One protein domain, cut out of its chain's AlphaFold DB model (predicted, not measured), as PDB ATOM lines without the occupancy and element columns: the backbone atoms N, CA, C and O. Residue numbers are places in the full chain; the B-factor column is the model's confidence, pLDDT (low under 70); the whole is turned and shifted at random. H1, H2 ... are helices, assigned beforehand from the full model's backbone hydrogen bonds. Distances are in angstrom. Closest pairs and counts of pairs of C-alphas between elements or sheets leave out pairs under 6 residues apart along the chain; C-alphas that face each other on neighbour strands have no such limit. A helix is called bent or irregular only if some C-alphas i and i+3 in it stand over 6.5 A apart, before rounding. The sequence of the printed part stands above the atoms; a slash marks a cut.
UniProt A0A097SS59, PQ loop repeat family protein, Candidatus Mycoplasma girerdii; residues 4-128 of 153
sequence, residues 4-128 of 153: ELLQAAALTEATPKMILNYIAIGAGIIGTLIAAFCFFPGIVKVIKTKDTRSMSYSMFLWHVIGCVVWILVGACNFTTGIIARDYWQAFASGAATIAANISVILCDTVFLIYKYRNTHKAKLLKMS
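AT A GLANCE: This is residues 4 to 128 of the 153 residues of the protein "PQ loop repeat family protein" of Candidatus Mycoplasma girerdii (UniProt A0A097SS59). A slender rod of three long helices, with H3 in the middle: H2 and H3 form a close helical hairpin, and H1 runs along the other side of H3, more loosely. H1 bends slightly but runs nearly straight, and its residues 4 to 20 stick out at one end of the rod, while residues 121 to 126 stick out at the other. The printed part has 125 residues with three named helices, in the order H1, H2, H3, and no named strand; the class is all helix. It is only just extended, close to loose, with a radius of gyration of the C-alphas of 20.9 A and spans of 81 by 24 by 18 A.

HOW THE PARTS SIT: H1, residues 4 to 49, was assigned as one helix by its hydrogen bonds but is bent, with C-alphas 38 and 41 lying 6.7 A apart; its arms H1a, residues 4 to 38, and H1b, residues 41 to 49, stand at a shallow tilt of 24 degrees. H1a touches H3, residues 87 to 124, with residues 25 to 36 alone, the same way at a shallow tilt of 19 degrees; the closest C-alphas, of Ile 25 and Ala 92, are 6.3 A apart. H1b touches residues 107 to 114 of H3, the same way at a shallow tilt of 29 degrees; the closest C-alphas, of Ile 43 and Cys 107, are 7.0 A apart. H2, residues 57 to 83, is apart from both arms. H2 and H3 are a hairpin and touch, opposite ways at a shallow tilt of 19 degrees, with the C-alphas of Phe 78 and Ala 90 closest at 4.1 A. Each O i to N i+4 pair is within hydrogen-bond range in H1b and H2, against 29 of 31 in H1a and 33 of 34 in H3.

IN THESE COORDINATES: H1a begins at C-alpha 4 (5.086, -30.880, -69.025) and measures 50.8 A; H1b measures 11.8 A. H2 measures 39.4 A from C-alpha 57 (36.010, 9.335, -34.287). H3 measures 53.0 A and ends at C-alpha 124 (37.519, 21.009, -19.955); it is neither bent nor irregular, but only just: C-alphas 92 and 95 are 6.4 A apart.

THE WHOLE: The C-alphas farthest apart, of Glu 4 and Lys 126, are 80.8 A apart. The printed part has no cut; the link from H1 to H2 is short and that from H2 to H3 tight. Mean pLDDT of the printed part is 83.6, and the residues under 70 are 8 to 15, 17 to 18, 24 to 25, 28 and 32.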
ATOM      1  N   GLU A   4       4.096 -30.088 -69.764       75.69
ATOM      2  CA  GLU A   4       5.086 -30.880 -69.025       75.69
ATOM      3  C   GLU A   4       6.539 -30.560 -69.398       75.69
ATOM      4  O   GLU A   4       7.393 -30.498 -68.520       75.69
ATOM      5  N   LEU A   5       6.835 -30.288 -70.676       73.12
ATOM      6  CA  LEU A   5       8.173 -29.863 -71.113       73.12
ATOM      7  C   LEU A   5       8.508 -28.466 -70.579       73.12
ATOM      8  O   LEU A   5       9.644 -28.202 -70.196       73.12
ATOM      9  N   LEU A   6       7.500 -27.591 -70.503       70.44
ATOM     10  CA  LEU A   6       7.623 -26.256 -69.918       70.44
ATOM     11  C   LEU A   6       7.813 -26.314 -68.393       70.44
ATOM     12  O   LEU A   6       8.648 -25.590 -67.857       70.44
ATOM     13  N   GLN A   7       7.098 -27.204 -67.697       70.88
ATOM     14  CA  GLN A   7       7.294 -27.445 -66.262       70.88
ATOM     15  C   GLN A   7       8.648 -28.092 -65.957       70.88
ATOM     16  O   GLN A   7       9.302 -27.683 -65.001       70.88
ATOM     17  N   ALA A   8       9.094 -29.056 -66.763       67.69
ATOM     18  CA  ALA A   8      10.392 -29.704 -66.595       67.69
ATOM     19  C   ALA A   8      11.557 -28.726 -66.825       67.69
ATOM     20  O   ALA A   8      12.512 -28.731 -66.046       67.69
ATOM     21  N   ALA A   9      11.451 -27.852 -67.833       65.88
ATOM     22  CA  ALA A   9      12.409 -26.773 -68.089       65.88
ATOM     23  C   ALA A   9      12.417 -25.726 -66.956       65.88
ATOM     24  O   ALA A   9      13.477 -25.326 -66.476       65.88
ATOM     25  N   ALA A  10      11.240 -25.338 -66.454       62.16
ATOM     26  CA  ALA A  10      11.130 -24.423 -65.319       62.16
ATOM     27  C   ALA A  10      11.711 -25.022 -64.024       62.16
ATOM     28  O   ALA A  10      12.368 -24.315 -63.259       62.16
ATOM     29  N   LEU A  11      11.520 -26.326 -63.783       62.38
ATOM     30  CA  LEU A  11      12.108 -27.012 -62.631       62.38
ATOM     31  C   LEU A  11      13.633 -27.083 -62.722       62.38
ATOM     32  O   LEU A  11      14.293 -26.899 -61.705       62.38
ATOM     33  N   THR A  12      14.188 -27.332 -63.913       66.00
ATOM     34  CA  THR A  12      15.645 -27.454 -64.109       66.00
ATOM     35  C   THR A  12      16.385 -26.129 -63.925       66.00
ATOM     36  O   THR A  12      17.510 -26.136 -63.428       66.00
ATOM     37  N   GLU A  13      15.762 -24.990 -64.236       62.03
ATOM     38  CA  GLU A  13      16.336 -23.665 -63.949       62.03
ATOM     39  C   GLU A  13      16.103 -23.183 -62.504       62.03
ATOM     40  O   GLU A  13      16.885 -22.384 -61.976       62.03
ATOM     41  N   ALA A  14      15.044 -23.655 -61.839       61.56
ATOM     42  CA  ALA A  14      14.687 -23.222 -60.487       61.56
ATOM     43  C   ALA A  14      15.580 -23.834 -59.391       61.56
ATOM     44  O   ALA A  14      15.898 -23.160 -58.405       61.56
ATOM     45  N   THR A  15      16.023 -25.086 -59.545       66.81
ATOM     46  CA  THR A  15      16.835 -25.794 -58.534       66.81
ATOM     47  C   THR A  15      18.190 -25.131 -58.254       66.81
ATOM     48  O   THR A  15      18.501 -24.913 -57.079       66.81
ATOM     49  N   PRO A  16      18.996 -24.746 -59.264       71.38
ATOM     50  CA  PRO A  16      20.289 -24.097 -59.035       71.38
ATOM     51  C   PRO A  16      20.158 -22.732 -58.348       71.38
ATOM     52  O   PRO A  16      20.926 -22.420 -57.437       71.38
ATOM     53  N   LYS A  17      19.151 -21.935 -58.736       68.44
ATOM     54  CA  LYS A  17      18.861 -20.635 -58.108       68.44
ATOM     55  C   LYS A  17      18.458 -20.786 -56.643       68.44
ATOM     56  O   LYS A  17      18.942 -20.028 -55.805       68.44
ATOM     57  N   MET A  18      17.629 -21.781 -56.314       69.38
ATOM     58  CA  MET A  18      17.278 -22.067 -54.919       69.38
ATOM     59  C   MET A  18      18.507 -22.425 -54.080       69.38
ATOM     60  O   MET A  18      18.692 -21.863 -53.004       69.38
ATOM     61  N   ILE A  19      19.363 -23.326 -54.570       74.88
ATOM     62  CA  ILE A  19      20.568 -23.752 -53.841       74.88
ATOM     63  C   ILE A  19      21.499 -22.558 -53.592       74.88
ATOM     64  O   ILE A  19      21.965 -22.364 -52.469       74.88
ATOM     65  N   LEU A  20      21.721 -21.722 -54.610       73.50
ATOM     66  CA  LEU A  20      22.550 -20.524 -54.483       73.50
ATOM     67  C   LEU A  20      21.990 -19.543 -53.441       73.50
ATOM     68  O   LEU A  20      22.754 -19.010 -52.635       73.50
ATOM     69  N   ASN A  21      20.666 -19.355 -53.401       70.50
ATOM     70  CA  ASN A  21      20.013 -18.508 -52.402       70.50
ATOM     71  C   ASN A  21      20.219 -19.035 -50.975       70.50
ATOM     72  O   ASN A  21      20.559 -18.257 -50.085       70.50
ATOM     73  N   TYR A  22      20.077 -20.344 -50.745       72.25
ATOM     74  CA  TYR A  22      20.321 -20.929 -49.421       72.25
ATOM     75  C   TYR A  22      21.778 -20.780 -48.974       72.25
ATOM     76  O   TYR A  22      22.027 -20.459 -47.810       72.25
ATOM     77  N   ILE A  23      22.738 -20.952 -49.888       77.38
ATOM     78  CA  ILE A  23      24.163 -20.749 -49.593       77.38
ATOM     79  C   ILE A  23      24.435 -19.282 -49.244       77.38
ATOM     80  O   ILE A  23      25.086 -19.007 -48.237       77.38
ATOM     81  N   ALA A  24      23.908 -18.339 -50.030       69.69
ATOM     82  CA  ALA A  24      24.085 -16.910 -49.789       69.69
ATOM     83  C   ALA A  24      23.491 -16.476 -48.438       69.69
ATOM     84  O   ALA A  24      24.130 -15.741 -47.684       69.69
ATOM     85  N   ILE A  25      22.302 -16.979 -48.097       69.69
ATOM     86  CA  ILE A  25      21.654 -16.731 -46.805       69.69
ATOM     87  C   ILE A  25      22.481 -17.323 -45.659       69.69
ATOM     88  O   ILE A  25      22.761 -16.626 -44.682       69.69
ATOM     89  N   GLY A  26      22.906 -18.584 -45.777       70.75
ATOM     90  CA  GLY A  26      23.715 -19.250 -44.757       70.75
ATOM     91  C   GLY A  26      25.035 -18.520 -44.502       70.75
ATOM     92  O   GLY A  26      25.380 -18.240 -43.353       70.75
ATOM     93  N   ALA A  27      25.730 -18.126 -45.571       73.75
ATOM     94  CA  ALA A  27      26.941 -17.317 -45.489       73.75
ATOM     95  C   ALA A  27      26.675 -15.942 -44.851       73.75
ATOM     96  O   ALA A  27      27.468 -15.492 -44.026       73.75
ATOM     97  N   GLY A  28      25.546 -15.303 -45.172       67.88
ATOM     98  CA  GLY A  28      25.135 -14.026 -44.582       67.88
ATOM     99  C   GLY A  28      24.880 -14.109 -43.075       67.88
ATOM    100  O   GLY A  28      25.362 -13.260 -42.319       67.88
ATOM    101  N   ILE A  29      24.188 -15.156 -42.612       70.31
ATOM    102  CA  ILE A  29      23.931 -15.392 -41.182       70.31
ATOM    103  C   ILE A  29      25.246 -15.644 -40.441       70.31
ATOM    104  O   ILE A  29      25.527 -14.989 -39.436       70.31
ATOM    105  N   ILE A  30      26.080 -16.555 -40.951       76.31
ATOM    106  CA  ILE A  30      27.367 -16.896 -40.330       76.31
ATOM    107  C   ILE A  30      28.286 -15.671 -40.299       76.31
ATOM    108  O   ILE A  30      28.854 -15.356 -39.254       76.31
ATOM    109  N   GLY A  31      28.387 -14.939 -41.411       72.88
ATOM    110  CA  GLY A  31      29.178 -13.714 -41.499       72.88
ATOM    111  C   GLY A  31      28.724 -12.655 -40.496       72.88
ATOM    112  O   GLY A  31      29.556 -12.056 -39.818       72.88
ATOM    113  N   THR A  32      27.411 -12.487 -40.325       69.94
ATOM    114  CA  THR A  32      26.835 -11.570 -39.331       69.94
ATOM    115  C   THR A  32      27.199 -11.971 -37.902       69.94
ATOM    116  O   THR A  32      27.615 -11.124 -37.111       69.94
ATOM    117  N   LEU A  33      27.079 -13.258 -37.559       72.62
ATOM    118  CA  LEU A  33      27.429 -13.763 -36.228       72.62
ATOM    119  C   LEU A  33      28.923 -13.595 -35.929       72.62
ATOM    120  O   LEU A  33      29.285 -13.161 -34.834       72.62
ATOM    121  N   ILE A  34      29.783 -13.885 -36.908       78.25
ATOM    122  CA  ILE A  34      31.232 -13.691 -36.788       78.25
ATOM    123  C   ILE A  34      31.549 -12.207 -36.592       78.25
ATOM    124  O   ILE A  34      32.278 -11.867 -35.663       78.25
ATOM    125  N   ALA A  35      30.969 -11.318 -37.403       73.56
ATOM    126  CA  ALA A  35      31.178  -9.879 -37.271       73.56
ATOM    127  C   ALA A  35      30.764  -9.382 -35.877       73.56
ATOM    128  O   ALA A  35      31.557  -8.729 -35.196       73.56
ATOM    129  N   ALA A  36      29.573  -9.760 -35.401       72.12
ATOM    130  CA  ALA A  36      29.108  -9.417 -34.057       72.12
ATOM    131  C   ALA A  36      30.079  -9.912 -32.969       72.12
ATOM    132  O   ALA A  36      30.420  -9.162 -32.047       72.12
ATOM    133  N   PHE A  37      30.585 -11.142 -33.100       78.81
ATOM    134  CA  PHE A  37      31.559 -11.706 -32.169       78.81
ATOM    135  C   PHE A  37      32.913 -10.988 -32.218       78.81
ATOM    136  O   PHE A  37      33.536 -10.804 -31.177       78.81
ATOM    137  N   CYS A  38      33.362 -10.516 -33.383       77.44
ATOM    138  CA  CYS A  38      34.595  -9.736 -33.508       77.44
ATOM    139  C   CYS A  38      34.507  -8.373 -32.799       77.44
ATOM    140  O   CYS A  38      35.484  -7.936 -32.188       77.44
ATOM    141  N   PHE A  39      33.345  -7.712 -32.827       74.25
ATOM    142  CA  PHE A  39      33.158  -6.416 -32.159       74.25
ATOM    143  C   PHE A  39      32.919  -6.540 -30.646       74.25
ATOM    144  O   PHE A  39      33.268  -5.631 -29.883       74.25
ATOM    145  N   PHE A  40      32.381  -7.669 -30.182       81.44
ATOM    146  CA  PHE A  40      31.992  -7.861 -28.784       81.44
ATOM    147  C   PHE A  40      33.142  -7.689 -27.762       81.44
ATOM    148  O   PHE A  40      32.972  -6.914 -26.812       81.44
ATOM    149  N   PRO A  41      34.341  -8.290 -27.932       83.00
ATOM    150  CA  PRO A  41      35.474  -8.077 -27.029       83.00
ATOM    151  C   PRO A  41      35.881  -6.607 -26.916       83.00
ATOM    152  O   PRO A  41      36.225  -6.141 -25.826       83.00
ATOM    153  N   GLY A  42      35.808  -5.863 -28.025       83.50
ATOM    154  CA  GLY A  42      36.108  -4.436 -28.056       83.50
ATOM    155  C   GLY A  42      35.156  -3.638 -27.166       83.50
ATOM    156  O   GLY A  42      35.603  -2.824 -26.355       83.50
ATOM    157  N   ILE A  43      33.855  -3.922 -27.264       84.88
ATOM    158  CA  ILE A  43      32.814  -3.238 -26.484       84.88
ATOM    159  C   ILE A  43      32.992  -3.550 -25.003       84.88
ATOM    160  O   ILE A  43      33.033  -2.644 -24.168       84.88
ATOM    161  N   VAL A  44      33.165  -4.833 -24.671       88.06
ATOM    162  CA  VAL A  44      33.379  -5.280 -23.290       88.06
ATOM    163  C   VAL A  44      34.621  -4.620 -22.695       88.06
ATOM    164  O   VAL A  44      34.583  -4.176 -21.543       88.06
ATOM    165  N   LYS A  45      35.710  -4.512 -23.468       88.62
ATOM    166  CA  LYS A  45      36.922  -3.806 -23.046       88.62
ATOM    167  C   LYS A  45      36.609  -2.349 -22.727       88.62
ATOM    168  O   LYS A  45      36.898  -1.930 -21.614       88.62
ATOM    169  N   VAL A  46      35.970  -1.605 -23.631       89.88
ATOM    170  CA  VAL A  46      35.680  -0.177 -23.412       89.88
ATOM    171  C   VAL A  46      34.721   0.052 -22.249       89.88
ATOM    172  O   VAL A  46      34.947   0.962 -21.457       89.88
ATOM    173  N   ILE A  47      33.710  -0.793 -22.058       89.38
ATOM    174  CA  ILE A  47      32.815  -0.684 -20.895       89.38
ATOM    175  C   ILE A  47      33.591  -0.897 -19.585       89.38
ATOM    176  O   ILE A  47      33.381  -0.166 -18.614       89.38
ATOM    177  N   LYS A  48      34.500  -1.880 -19.544       88.81
ATOM    178  CA  LYS A  48      35.272  -2.216 -18.335       88.81
ATOM    179  C   LYS A  48      36.395  -1.223 -18.049       88.81
ATOM    180  O   LYS A  48      36.567  -0.812 -16.904       88.81
ATOM    181  N   THR A  49      37.182  -0.870 -19.060       89.56
ATOM    182  CA  THR A  49      38.384  -0.043 -18.899       89.56
ATOM    183  C   THR A  49      38.108   1.432 -19.115       89.56
ATOM    184  O   THR A  49      38.909   2.253 -18.697       89.56
ATOM    185  N   LYS A  50      36.997   1.798 -19.764       90.12
ATOM    186  CA  LYS A  50      36.703   3.175 -20.194       90.12
ATOM    187  C   LYS A  50      37.815   3.769 -21.072       90.12
ATOM    188  O   LYS A  50      37.880   4.987 -21.208       90.12
ATOM    189  N   ASP A  51      38.694   2.932 -21.631       89.00
ATOM    190  CA  ASP A  51      39.844   3.356 -22.430       89.00
ATOM    191  C   ASP A  51      39.442   3.486 -23.894       89.00
ATOM    192  O   ASP A  51      39.143   2.495 -24.556       89.00
ATOM    193  N   THR A  52      39.447   4.718 -24.389       90.06
ATOM    194  CA  THR A  52      39.060   5.068 -25.758       90.06
ATOM    195  C   THR A  52      40.199   5.718 -26.537       90.06
ATOM    196  O   THR A  52      39.987   6.251 -27.626       90.06
ATOM    197  N   ARG A  53      41.427   5.693 -26.007       87.12
ATOM    198  CA  ARG A  53      42.551   6.482 -26.538       87.12
ATOM    199  C   ARG A  53      42.956   6.067 -27.950       87.12
ATOM    200  O   ARG A  53      43.170   6.928 -28.795       87.12
ATOM    201  N   SER A  54      42.962   4.765 -28.236       81.50
ATOM    202  CA  SER A  54      43.309   4.200 -29.548       81.50
ATOM    203  C   SER A  54      42.188   4.283 -30.591       81.50
ATOM    204  O   SER A  54      42.341   3.782 -31.700       81.50
ATOM    205  N   MET A  55      41.036   4.852 -30.234       82.94
ATOM    206  CA  MET A  55      39.840   4.870 -31.070       82.94
ATOM    207  C   MET A  55      39.669   6.217 -31.772       82.94
ATOM    208  O   MET A  55      39.613   7.257 -31.114       82.94
ATOM    209  N   SER A  56      39.554   6.201 -33.102       85.56
ATOM    210  CA  SER A  56      39.314   7.411 -33.899       85.56
ATOM    211  C   SER A  56      37.821   7.668 -34.099       85.56
ATOM    212  O   SER A  56      37.091   6.761 -34.487       85.56
ATOM    213  N   TYR A  57      37.377   8.920 -33.937       83.12
ATOM    214  CA  TYR A  57      36.010   9.335 -34.287       83.12
ATOM    215  C   TYR A  57      35.682   9.083 -35.763       83.12
ATOM    216  O   TYR A  57      34.560   8.700 -36.082       83.12
ATOM    217  N   SER A  58      36.657   9.277 -36.657       86.38
ATOM    218  CA  SER A  58      36.445   9.121 -38.098       86.38
ATOM    219  C   SER A  58      36.095   7.686 -38.478       86.38
ATOM    220  O   SER A  58      35.244   7.481 -39.335       86.38
ATOM    221  N   MET A  59      36.697   6.700 -37.807       89.00
ATOM    222  CA  MET A  59      36.416   5.284 -38.043       89.00
ATOM    223  C   MET A  59      34.939   4.971 -37.785       89.00
ATOM    224  O   MET A  59      34.273   4.415 -38.651       89.00
ATOM    225  N   PHE A  60      34.419   5.380 -36.628       87.50
ATOM    226  CA  PHE A  60      33.020   5.143 -36.268       87.50
ATOM    227  C   PHE A  60      32.052   5.932 -37.147       87.50
ATOM    228  O   PHE A  60      30.997   5.417 -37.494       87.50
ATOM    229  N   LEU A  61      32.409   7.152 -37.557       87.38
ATOM    230  CA  LEU A  61      31.575   7.929 -38.472       87.38
ATOM    231  C   LEU A  61      31.401   7.212 -39.819       87.38
ATOM    232  O   LEU A  61      30.278   7.051 -40.290       87.38
ATOM    233  N   TRP A  62      32.502   6.743 -40.413       90.19
ATOM    234  CA  TRP A  62      32.452   5.983 -41.663       90.19
ATOM    235  C   TRP A  62      31.728   4.648 -41.504       90.19
ATOM    236  O   TRP A  62      30.986   4.247 -42.400       90.19
ATOM    237  N   HIS A  63      31.893   3.986 -40.360       89.62
ATOM    238  CA  HIS A  63      31.206   2.733 -40.077       89.62
ATOM    239  C   HIS A  63      29.688   2.924 -39.980       89.62
ATOM    240  O   HIS A  63      28.946   2.208 -40.647       89.62
ATOM    241  N   VAL A  64      29.227   3.960 -39.269       91.50
ATOM    242  CA  VAL A  64      27.801   4.316 -39.185       91.50
ATOM    243  C   VAL A  64      27.222   4.618 -40.567       91.50
ATOM    244  O   VAL A  64      26.145   4.120 -40.889       91.50
ATOM    245  N   ILE A  65      27.934   5.378 -41.408       93.12
ATOM    246  CA  ILE A  65      27.502   5.644 -42.791       93.12
ATOM    247  C   ILE A  65      27.358   4.328 -43.567       93.12
ATOM    248  O   ILE A  65      26.330   4.102 -44.206       93.12
ATOM    249  N   GLY A  66      28.349   3.436 -43.471       92.06
ATOM    250  CA  GLY A  66      28.296   2.112 -44.089       92.06
ATOM    251  C   GLY A  66      27.094   1.290 -43.618       92.06
ATOM    252  O   GLY A  66      26.363   0.745 -44.443       92.06
ATOM    253  N   CYS A  67      26.831   1.252 -42.310       91.62
ATOM    254  CA  CYS A  67      25.680   0.548 -41.749       91.62
ATOM    255  C   CYS A  67      24.346   1.127 -42.235       91.62
ATOM    256  O   CYS A  67      23.439   0.362 -42.548       91.62
ATOM    257  N   VAL A  68      24.221   2.453 -42.353       95.06
ATOM    258  CA  VAL A  68      23.014   3.093 -42.908       95.06
ATOM    259  C   VAL A  68      22.785   2.662 -44.358       95.06
ATOM    260  O   VAL A  68      21.664   2.296 -44.712       95.06
ATOM    261  N   VAL A  69      23.837   2.627 -45.184       94.94
ATOM    262  CA  VAL A  69      23.742   2.132 -46.568       94.94
ATOM    263  C   VAL A  69      23.271   0.675 -46.598       94.94
ATOM    264  O   VAL A  69      22.360   0.339 -47.354       94.94
ATOM    265  N   TRP A  70      23.817  -0.187 -45.739       91.25
ATOM    266  CA  TRP A  70      23.393  -1.587 -45.662       91.25
ATOM    267  C   TRP A  70      21.967  -1.774 -45.141       91.25
ATOM    268  O   TRP A  70      21.266  -2.672 -45.606       91.25
ATOM    269  N   ILE A  71      21.499  -0.919 -44.229       93.81
ATOM    270  CA  ILE A  71      20.095  -0.910 -43.792       93.81
ATOM    271  C   ILE A  71      19.178  -0.597 -44.976       93.81
ATOM    272  O   ILE A  71      18.166  -1.275 -45.144       93.81
ATOM    273  N   LEU A  72      19.539   0.371 -45.824       95.50
ATOM    274  CA  LEU A  72      18.771   0.686 -47.033       95.50
ATOM    275  C   LEU A  72      18.739  -0.497 -48.009       95.50
ATOM    276  O   LEU A  72      17.670  -0.842 -48.507       95.50
ATOM    277  N   VAL A  73      19.872  -1.172 -48.229       90.25
ATOM    278  CA  VAL A  73      19.927  -2.403 -49.042       90.25
ATOM    279  C   VAL A  73      19.027  -3.494 -48.454       90.25
ATOM    280  O   VAL A  73      18.243  -4.112 -49.177       90.25
ATOM    281  N   GLY A  74      19.083  -3.702 -47.137       90.31
ATOM    282  CA  GLY A  74      18.212  -4.644 -46.438       90.31
ATOM    283  C   GLY A  74      16.728  -4.289 -46.575       90.31
ATOM    284  O   GLY A  74      15.914  -5.178 -46.813       90.31
ATOM    285  N   ALA A  75      16.369  -3.004 -46.514       94.12
ATOM    286  CA  ALA A  75      14.996  -2.531 -46.705       94.12
ATOM    287  C   ALA A  75      14.493  -2.752 -48.137       94.12
ATOM    288  O   ALA A  75      13.350  -3.183 -48.325       94.12
ATOM    289  N   CYS A  76      15.348  -2.532 -49.139       92.06
ATOM    290  CA  CYS A  76      15.047  -2.875 -50.526       92.06
ATOM    291  C   CYS A  76      14.781  -4.378 -50.670       92.06
ATOM    292  O   CYS A  76      13.725  -4.750 -51.173       92.06
ATOM    293  N   ASN A  77      15.676  -5.233 -50.160       87.38
ATOM    294  CA  ASN A  77      15.527  -6.695 -50.221       87.38
ATOM    295  C   ASN A  77      14.302  -7.208 -49.453       87.38
ATOM    296  O   ASN A  77      13.650  -8.162 -49.875       87.38
ATOM    297  N   PHE A  78      13.976  -6.576 -48.325       89.94
ATOM    298  CA  PHE A  78      12.771  -6.891 -47.568       89.94
ATOM    299  C   PHE A  78      11.526  -6.573 -48.401       89.94
ATOM    300  O   PHE A  78      10.674  -7.432 -48.604       89.94
ATOM    301  N   THR A  79      11.451  -5.356 -48.944       91.12
ATOM    302  CA  THR A  79      10.298  -4.883 -49.720       91.12
ATOM    303  C   THR A  79      10.096  -5.700 -50.995       91.12
ATOM    304  O   THR A  79       8.970  -6.099 -51.290       91.12
ATOM    305  N   THR A  80      11.170  -6.005 -51.731       88.81
ATOM    306  CA  THR A  80      11.091  -6.842 -52.938       88.81
ATOM    307  C   THR A  80      10.631  -8.258 -52.613       88.81
ATOM    308  O   THR A  80       9.751  -8.766 -53.306       88.81
ATOM    309  N   GLY A  81      11.138  -8.864 -51.534       88.44
ATOM    310  CA  GLY A  81      10.688 -10.180 -51.078       88.44
ATOM    311  C   GLY A  81       9.203 -10.195 -50.698       88.44
ATOM    312  O   GLY A  81       8.471 -11.090 -51.119       88.44
ATOM    313  N   ILE A  82       8.709  -9.168 -49.994       91.31
ATOM    314  CA  ILE A  82       7.276  -9.044 -49.669       91.31
ATOM    315  C   ILE A  82       6.419  -8.928 -50.939       91.31
ATOM    316  O   ILE A  82       5.420  -9.637 -51.062       91.31
ATOM    317  N   ILE A  83       6.805  -8.069 -51.890       93.75
ATOM    318  CA  ILE A  83       6.066  -7.870 -53.152       93.75
ATOM    319  C   ILE A  83       6.044  -9.161 -53.981       93.75
ATOM    320  O   ILE A  83       4.998  -9.537 -54.511       93.75
ATOM    321  N   ALA A  84       7.174  -9.865 -54.052       89.56
ATOM    322  CA  ALA A  84       7.302 -11.133 -54.766       89.56
ATOM    323  C   ALA A  84       6.643 -12.322 -54.038       89.56
ATOM    324  O   ALA A  84       6.616 -13.424 -54.582       89.56
ATOM    325  N   ARG A  85       6.115 -12.115 -52.821       90.69
ATOM    326  CA  ARG A  85       5.657 -13.172 -51.898       90.69
ATOM    327  C   ARG A  85       6.742 -14.203 -51.553       90.69
ATOM    328  O   ARG A  85       6.430 -15.292 -51.079       90.69
ATOM    329  N   ASP A  86       8.009 -13.836 -51.724       85.38
ATOM    330  CA  ASP A  86       9.159 -14.575 -51.211       85.38
ATOM    331  C   ASP A  86       9.481 -14.069 -49.799       85.38
ATOM    332  O   ASP A  86      10.418 -13.302 -49.547       85.38
ATOM    333  N   TYR A  87       8.635 -14.474 -48.851       82.62
ATOM    334  CA  TYR A  87       8.791 -14.103 -47.446       82.62
ATOM    335  C   TYR A  87      10.114 -14.609 -46.874       82.62
ATOM    336  O   TYR A  87      10.697 -13.958 -46.009       82.62
ATOM    337  N   TRP A  88      10.613 -15.741 -47.367       75.50
ATOM    338  CA  TRP A  88      11.878 -16.286 -46.899       75.50
ATOM    339  C   TRP A  88      13.039 -15.361 -47.253       75.50
ATOM    340  O   TRP A  88      13.806 -14.988 -46.365       75.50
ATOM    341  N   GLN A  89      13.126 -14.904 -48.505       78.25
ATOM    342  CA  GLN A  89      14.109 -13.902 -48.910       78.25
ATOM    343  C   GLN A  89      13.947 -12.598 -48.116       78.25
ATOM    344  O   GLN A  89      14.947 -12.046 -47.635       78.25
ATOM    345  N   ALA A  90      12.706 -12.129 -47.936       82.12
ATOM    346  CA  ALA A  90      12.429 -10.909 -47.184       82.12
ATOM    347  C   ALA A  90      13.006 -10.988 -45.761       82.12
ATOM    348  O   ALA A  90      13.759 -10.106 -45.345       82.12
ATOM    349  N   PHE A  91      12.726 -12.067 -45.028       80.06
ATOM    350  CA  PHE A  91      13.217 -12.239 -43.660       80.06
ATOM    351  C   PHE A  91      14.716 -12.547 -43.598       80.06
ATOM    352  O   PHE A  91      15.457 -11.876 -42.875       80.06
ATOM    353  N   ALA A  92      15.175 -13.544 -44.350       76.00
ATOM    354  CA  ALA A  92      16.520 -14.085 -44.207       76.00
ATOM    355  C   ALA A  92      17.608 -13.147 -44.744       76.00
ATOM    356  O   ALA A  92      18.711 -13.123 -44.207       76.00
ATOM    357  N   SER A  93      17.304 -12.357 -45.779       79.06
ATOM    358  CA  SER A  93      18.235 -11.364 -46.319       79.06
ATOM    359  C   SER A  93      17.887  -9.956 -45.850       79.06
ATOM    360  O   SER A  93      18.742  -9.268 -45.291       79.06
ATOM    361  N   GLY A  94      16.640  -9.521 -46.034       85.94
ATOM    362  CA  GLY A  94      16.233  -8.145 -45.749       85.94
ATOM    363  C   GLY A  94      16.237  -7.823 -44.256       85.94
ATOM    364  O   GLY A  94      17.031  -7.000 -43.793       85.94
ATOM    365  N   ALA A  95      15.385  -8.505 -43.486       84.19
ATOM    366  CA  ALA A  95      15.240  -8.245 -42.053       84.19
ATOM    367  C   ALA A  95      16.531  -8.543 -41.278       84.19
ATOM    368  O   ALA A  95      16.919  -7.755 -40.414       84.19
ATOM    369  N   ALA A  96      17.232  -9.630 -41.620       82.94
ATOM    370  CA  ALA A  96      18.509  -9.972 -40.999       82.94
ATOM    371  C   ALA A  96      19.575  -8.883 -41.216       82.94
ATOM    372  O   ALA A  96      20.226  -8.469 -40.256       82.94
ATOM    373  N   THR A  97      19.712  -8.363 -42.443       85.88
ATOM    374  CA  THR A  97      20.678  -7.293 -42.753       85.88
ATOM    375  C   THR A  97      20.353  -6.010 -41.992       85.88
ATOM    376  O   THR A  97      21.254  -5.380 -41.431       85.88
ATOM    377  N   ILE A  98      19.070  -5.640 -41.924       90.44
ATOM    378  CA  ILE A  98      18.619  -4.475 -41.152       90.44
ATOM    379  C   ILE A  98      18.969  -4.658 -39.670       90.44
ATOM    380  O   ILE A  98      19.626  -3.799 -39.080       90.44
ATOM    381  N   ALA A  99      18.581  -5.789 -39.074       86.06
ATOM    382  CA  ALA A  99      18.796  -6.063 -37.655       86.06
ATOM    383  C   ALA A  99      20.287  -6.092 -37.285       86.06
ATOM    384  O   ALA A  99      20.685  -5.520 -36.265       86.06
ATOM    385  N   ALA A 100      21.121  -6.702 -38.132       84.31
ATOM    386  CA  ALA A 100      22.567  -6.745 -37.955       84.31
ATOM    387  C   ALA A 100      23.171  -5.338 -37.889       84.31
ATOM    388  O   ALA A 100      23.867  -4.996 -36.933       84.31
ATOM    389  N   ASN A 101      22.856  -4.492 -38.870       89.50
ATOM    390  CA  ASN A 101      23.448  -3.162 -38.973       89.50
ATOM    391  C   ASN A 101      22.910  -2.193 -37.912       89.50
ATOM    392  O   ASN A 101      23.674  -1.382 -37.395       89.50
ATOM    393  N   ILE A 102      21.642  -2.320 -37.504       90.81
ATOM    394  CA  ILE A 102      21.120  -1.593 -36.334       90.81
ATOM    395  C   ILE A 102      21.893  -1.996 -35.073       90.81
ATOM    396  O   ILE A 102      22.319  -1.130 -34.309       90.81
ATOM    397  N   SER A 103      22.124  -3.295 -34.867       85.00
ATOM    398  CA  SER A 103      22.868  -3.793 -33.704       85.00
ATOM    399  C   SER A 103      24.299  -3.253 -33.672       85.00
ATOM    400  O   SER A 103      24.785  -2.857 -32.612       85.00
ATOM    401  N   VAL A 104      24.958  -3.170 -34.829       85.50
ATOM    402  CA  VAL A 104      26.301  -2.584 -34.956       85.50
ATOM    403  C   VAL A 104      26.288  -1.083 -34.645       85.50
ATOM    404  O   VAL A 104      27.111  -0.632 -33.851       85.50
ATOM    405  N   ILE A 105      25.317  -0.317 -35.154       90.81
ATOM    406  CA  ILE A 105      25.181   1.118 -34.833       90.81
ATOM    407  C   ILE A 105      24.975   1.339 -33.325       90.81
ATOM    408  O   ILE A 105      25.550   2.265 -32.744       90.81
ATOM    409  N   LEU A 106      24.184   0.489 -32.662       88.44
ATOM    410  CA  LEU A 106      24.006   0.556 -31.207       88.44
ATOM    411  C   LEU A 106      25.332   0.317 -30.469       88.44
ATOM    412  O   LEU A 106      25.653   1.043 -29.525       88.44
ATOM    413  N   CYS A 107      26.133  -0.647 -30.927       85.25
ATOM    414  CA  CYS A 107      27.472  -0.899 -30.394       85.25
ATOM    415  C   CYS A 107      28.411   0.304 -30.583       85.25
ATOM    416  O   CYS A 107      29.057   0.745 -29.628       85.25
ATOM    417  N   ASP A 108      28.443   0.878 -31.785       88.38
ATOM    418  CA  ASP A 108      29.237   2.068 -32.112       88.38
ATOM    419  C   ASP A 108      28.838   3.277 -31.265       88.38
ATOM    420  O   ASP A 108      29.691   4.028 -30.786       88.38
ATOM    421  N   THR A 109      27.544   3.425 -30.993       88.56
ATOM    422  CA  THR A 109      27.023   4.490 -30.131       88.56
ATOM    423  C   THR A 109      27.589   4.386 -28.714       88.56
ATOM    424  O   THR A 109      27.991   5.398 -28.137       88.56
ATOM    425  N   VAL A 110      27.706   3.173 -28.156       88.50
ATOM    426  CA  VAL A 110      28.339   2.967 -26.841       88.50
ATOM    427  C   VAL A 110      29.788   3.460 -26.859       88.50
ATOM    428  O   VAL A 110      30.192   4.201 -25.957       88.50
ATOM    429  N   PHE A 111      30.560   3.114 -27.891       88.19
ATOM    430  CA  PHE A 111      31.939   3.588 -28.035       88.19
ATOM    431  C   PHE A 111      32.021   5.109 -28.131       88.19
ATOM    432  O   PHE A 111      32.794   5.735 -27.396       88.19
ATOM    433  N   LEU A 112      31.199   5.707 -28.993       90.25
ATOM    434  CA  LEU A 112      31.158   7.151 -29.205       90.25
ATOM    435  C   LEU A 112      30.791   7.907 -27.925       90.25
ATOM    436  O   LEU A 112      31.409   8.932 -27.642       90.25
ATOM    437  N   ILE A 113      29.872   7.389 -27.105       91.44
ATOM    438  CA  ILE A 113      29.526   7.988 -25.808       91.44
ATOM    439  C   ILE A 113      30.748   8.028 -24.883       91.44
ATOM    440  O   ILE A 113      31.041   9.072 -24.293       91.44
ATOM    441  N   TYR A 114      31.476   6.917 -24.732       91.25
ATOM    442  CA  TYR A 114      32.668   6.892 -23.875       91.25
ATOM    443  C   TYR A 114      33.772   7.803 -24.415       91.25
ATOM    444  O   TYR A 114      34.351   8.578 -23.647       91.25
ATOM    445  N   LYS A 115      34.004   7.766 -25.731       91.88
ATOM    446  CA  LYS A 115      35.001   8.602 -26.400       91.88
ATOM    447  C   LYS A 115      34.677  10.083 -26.211       91.88
ATOM    448  O   LYS A 115      35.516  10.828 -25.708       91.88
ATOM    449  N   TYR A 116      33.438  10.485 -26.495       92.56
ATOM    450  CA  TYR A 116      32.963  11.854 -26.303       92.56
ATOM    451  C   TYR A 116      33.153  12.319 -24.862       92.56
ATOM    452  O   TYR A 116      33.739  13.375 -24.627       92.56
ATOM    453  N   ARG A 117      32.730  11.516 -23.878       91.94
ATOM    454  CA  ARG A 117      32.866  11.869 -22.456       91.94
ATOM    455  C   ARG A 117      34.323  12.061 -22.041       91.94
ATOM    456  O   ARG A 117      34.612  13.002 -21.302       91.94
ATOM    457  N   ASN A 118      35.221  11.188 -22.491       91.81
ATOM    458  CA  ASN A 118      36.641  11.268 -22.163       91.81
ATOM    459  C   ASN A 118      37.301  12.476 -22.836       91.81
ATOM    460  O   ASN A 118      37.925  13.285 -22.150       91.81
ATOM    461  N   THR A 119      37.102  12.654 -24.144       91.88
ATOM    462  CA  THR A 119      37.652  13.794 -24.885       91.88
ATOM    463  C   THR A 119      37.095  15.124 -24.363       91.88
ATOM    464  O   THR A 119      37.846  16.083 -24.202       91.88
ATOM    465  N   HIS A 120      35.796  15.206 -24.062       93.62
ATOM    466  CA  HIS A 120      35.171  16.427 -23.552       93.62
ATOM    467  C   HIS A 120      35.717  16.810 -22.170       93.62
ATOM    468  O   HIS A 120      36.108  17.956 -21.958       93.62
ATOM    469  N   LYS A 121      35.827  15.851 -21.241       94.44
ATOM    470  CA  LYS A 121      36.409  16.111 -19.914       94.44
ATOM    471  C   LYS A 121      37.891  16.471 -19.977       94.44
ATOM    472  O   LYS A 121      38.319  17.353 -19.239       94.44
ATOM    473  N   ALA A 122      38.653  15.839 -20.866       93.88
ATOM    474  CA  ALA A 122      40.045  16.203 -21.104       93.88
ATOM    475  C   ALA A 122      40.169  17.661 -21.584       93.88
ATOM    476  O   ALA A 122      40.937  18.436 -21.014       93.88
ATOM    477  N   LYS A 123      39.322  18.069 -22.544       94.75
ATOM    478  CA  LYS A 123      39.254  19.455 -23.034       94.75
ATOM    479  C   LYS A 123      38.892  20.455 -21.934       94.75
ATOM    480  O   LYS A 123      39.552  21.484 -21.830       94.75
ATOM    481  N   LEU A 124      37.898  20.151 -21.091       96.19
ATOM    482  CA  LEU A 124      37.519  21.009 -19.955       96.19
ATOM    483  C   LEU A 124      38.680  21.233 -18.978       96.19
ATOM    484  O   LEU A 124      38.820  22.313 -18.414       96.19
ATOM    485  N   LEU A 125      39.528  20.220 -18.802       95.62
ATOM    486  CA  LEU A 125      40.694  20.274 -17.925       95.62
ATOM    487  C   LEU A 125      41.971  20.748 -18.640       95.62
ATOM    488  O   LEU A 125      43.043  20.695 -18.041       95.62
ATOM    489  N   LYS A 126      41.867  21.206 -19.899       96.00
ATOM    490  CA  LYS A 126      42.988  21.662 -20.739       96.00
ATOM    491  C   LYS A 126      44.138  20.647 -20.818       96.00
ATOM    492  O   LYS A 126      45.305  21.017 -20.746       96.00
ATOM    493  N   MET A 127      43.800  19.369 -20.961       95.44
ATOM    494  CA  MET A 127      44.756  18.264 -21.084       95.44
ATOM    495  C   MET A 127      44.389  17.339 -22.242       95.44
ATOM    496  O   MET A 127      43.268  17.375 -22.762       95.44
ATOM    497  N   SER A 128      45.329  16.491 -22.643       93.62
ATOM    498  CA  SER A 128      45.070  15.442 -23.628       93.62
ATOM    499  C   SER A 128      44.164  14.342 -23.057       93.62
ATOM    500  O   SER A 128      44.076  14.131 -21.845       93.62
TER     501      SER A 128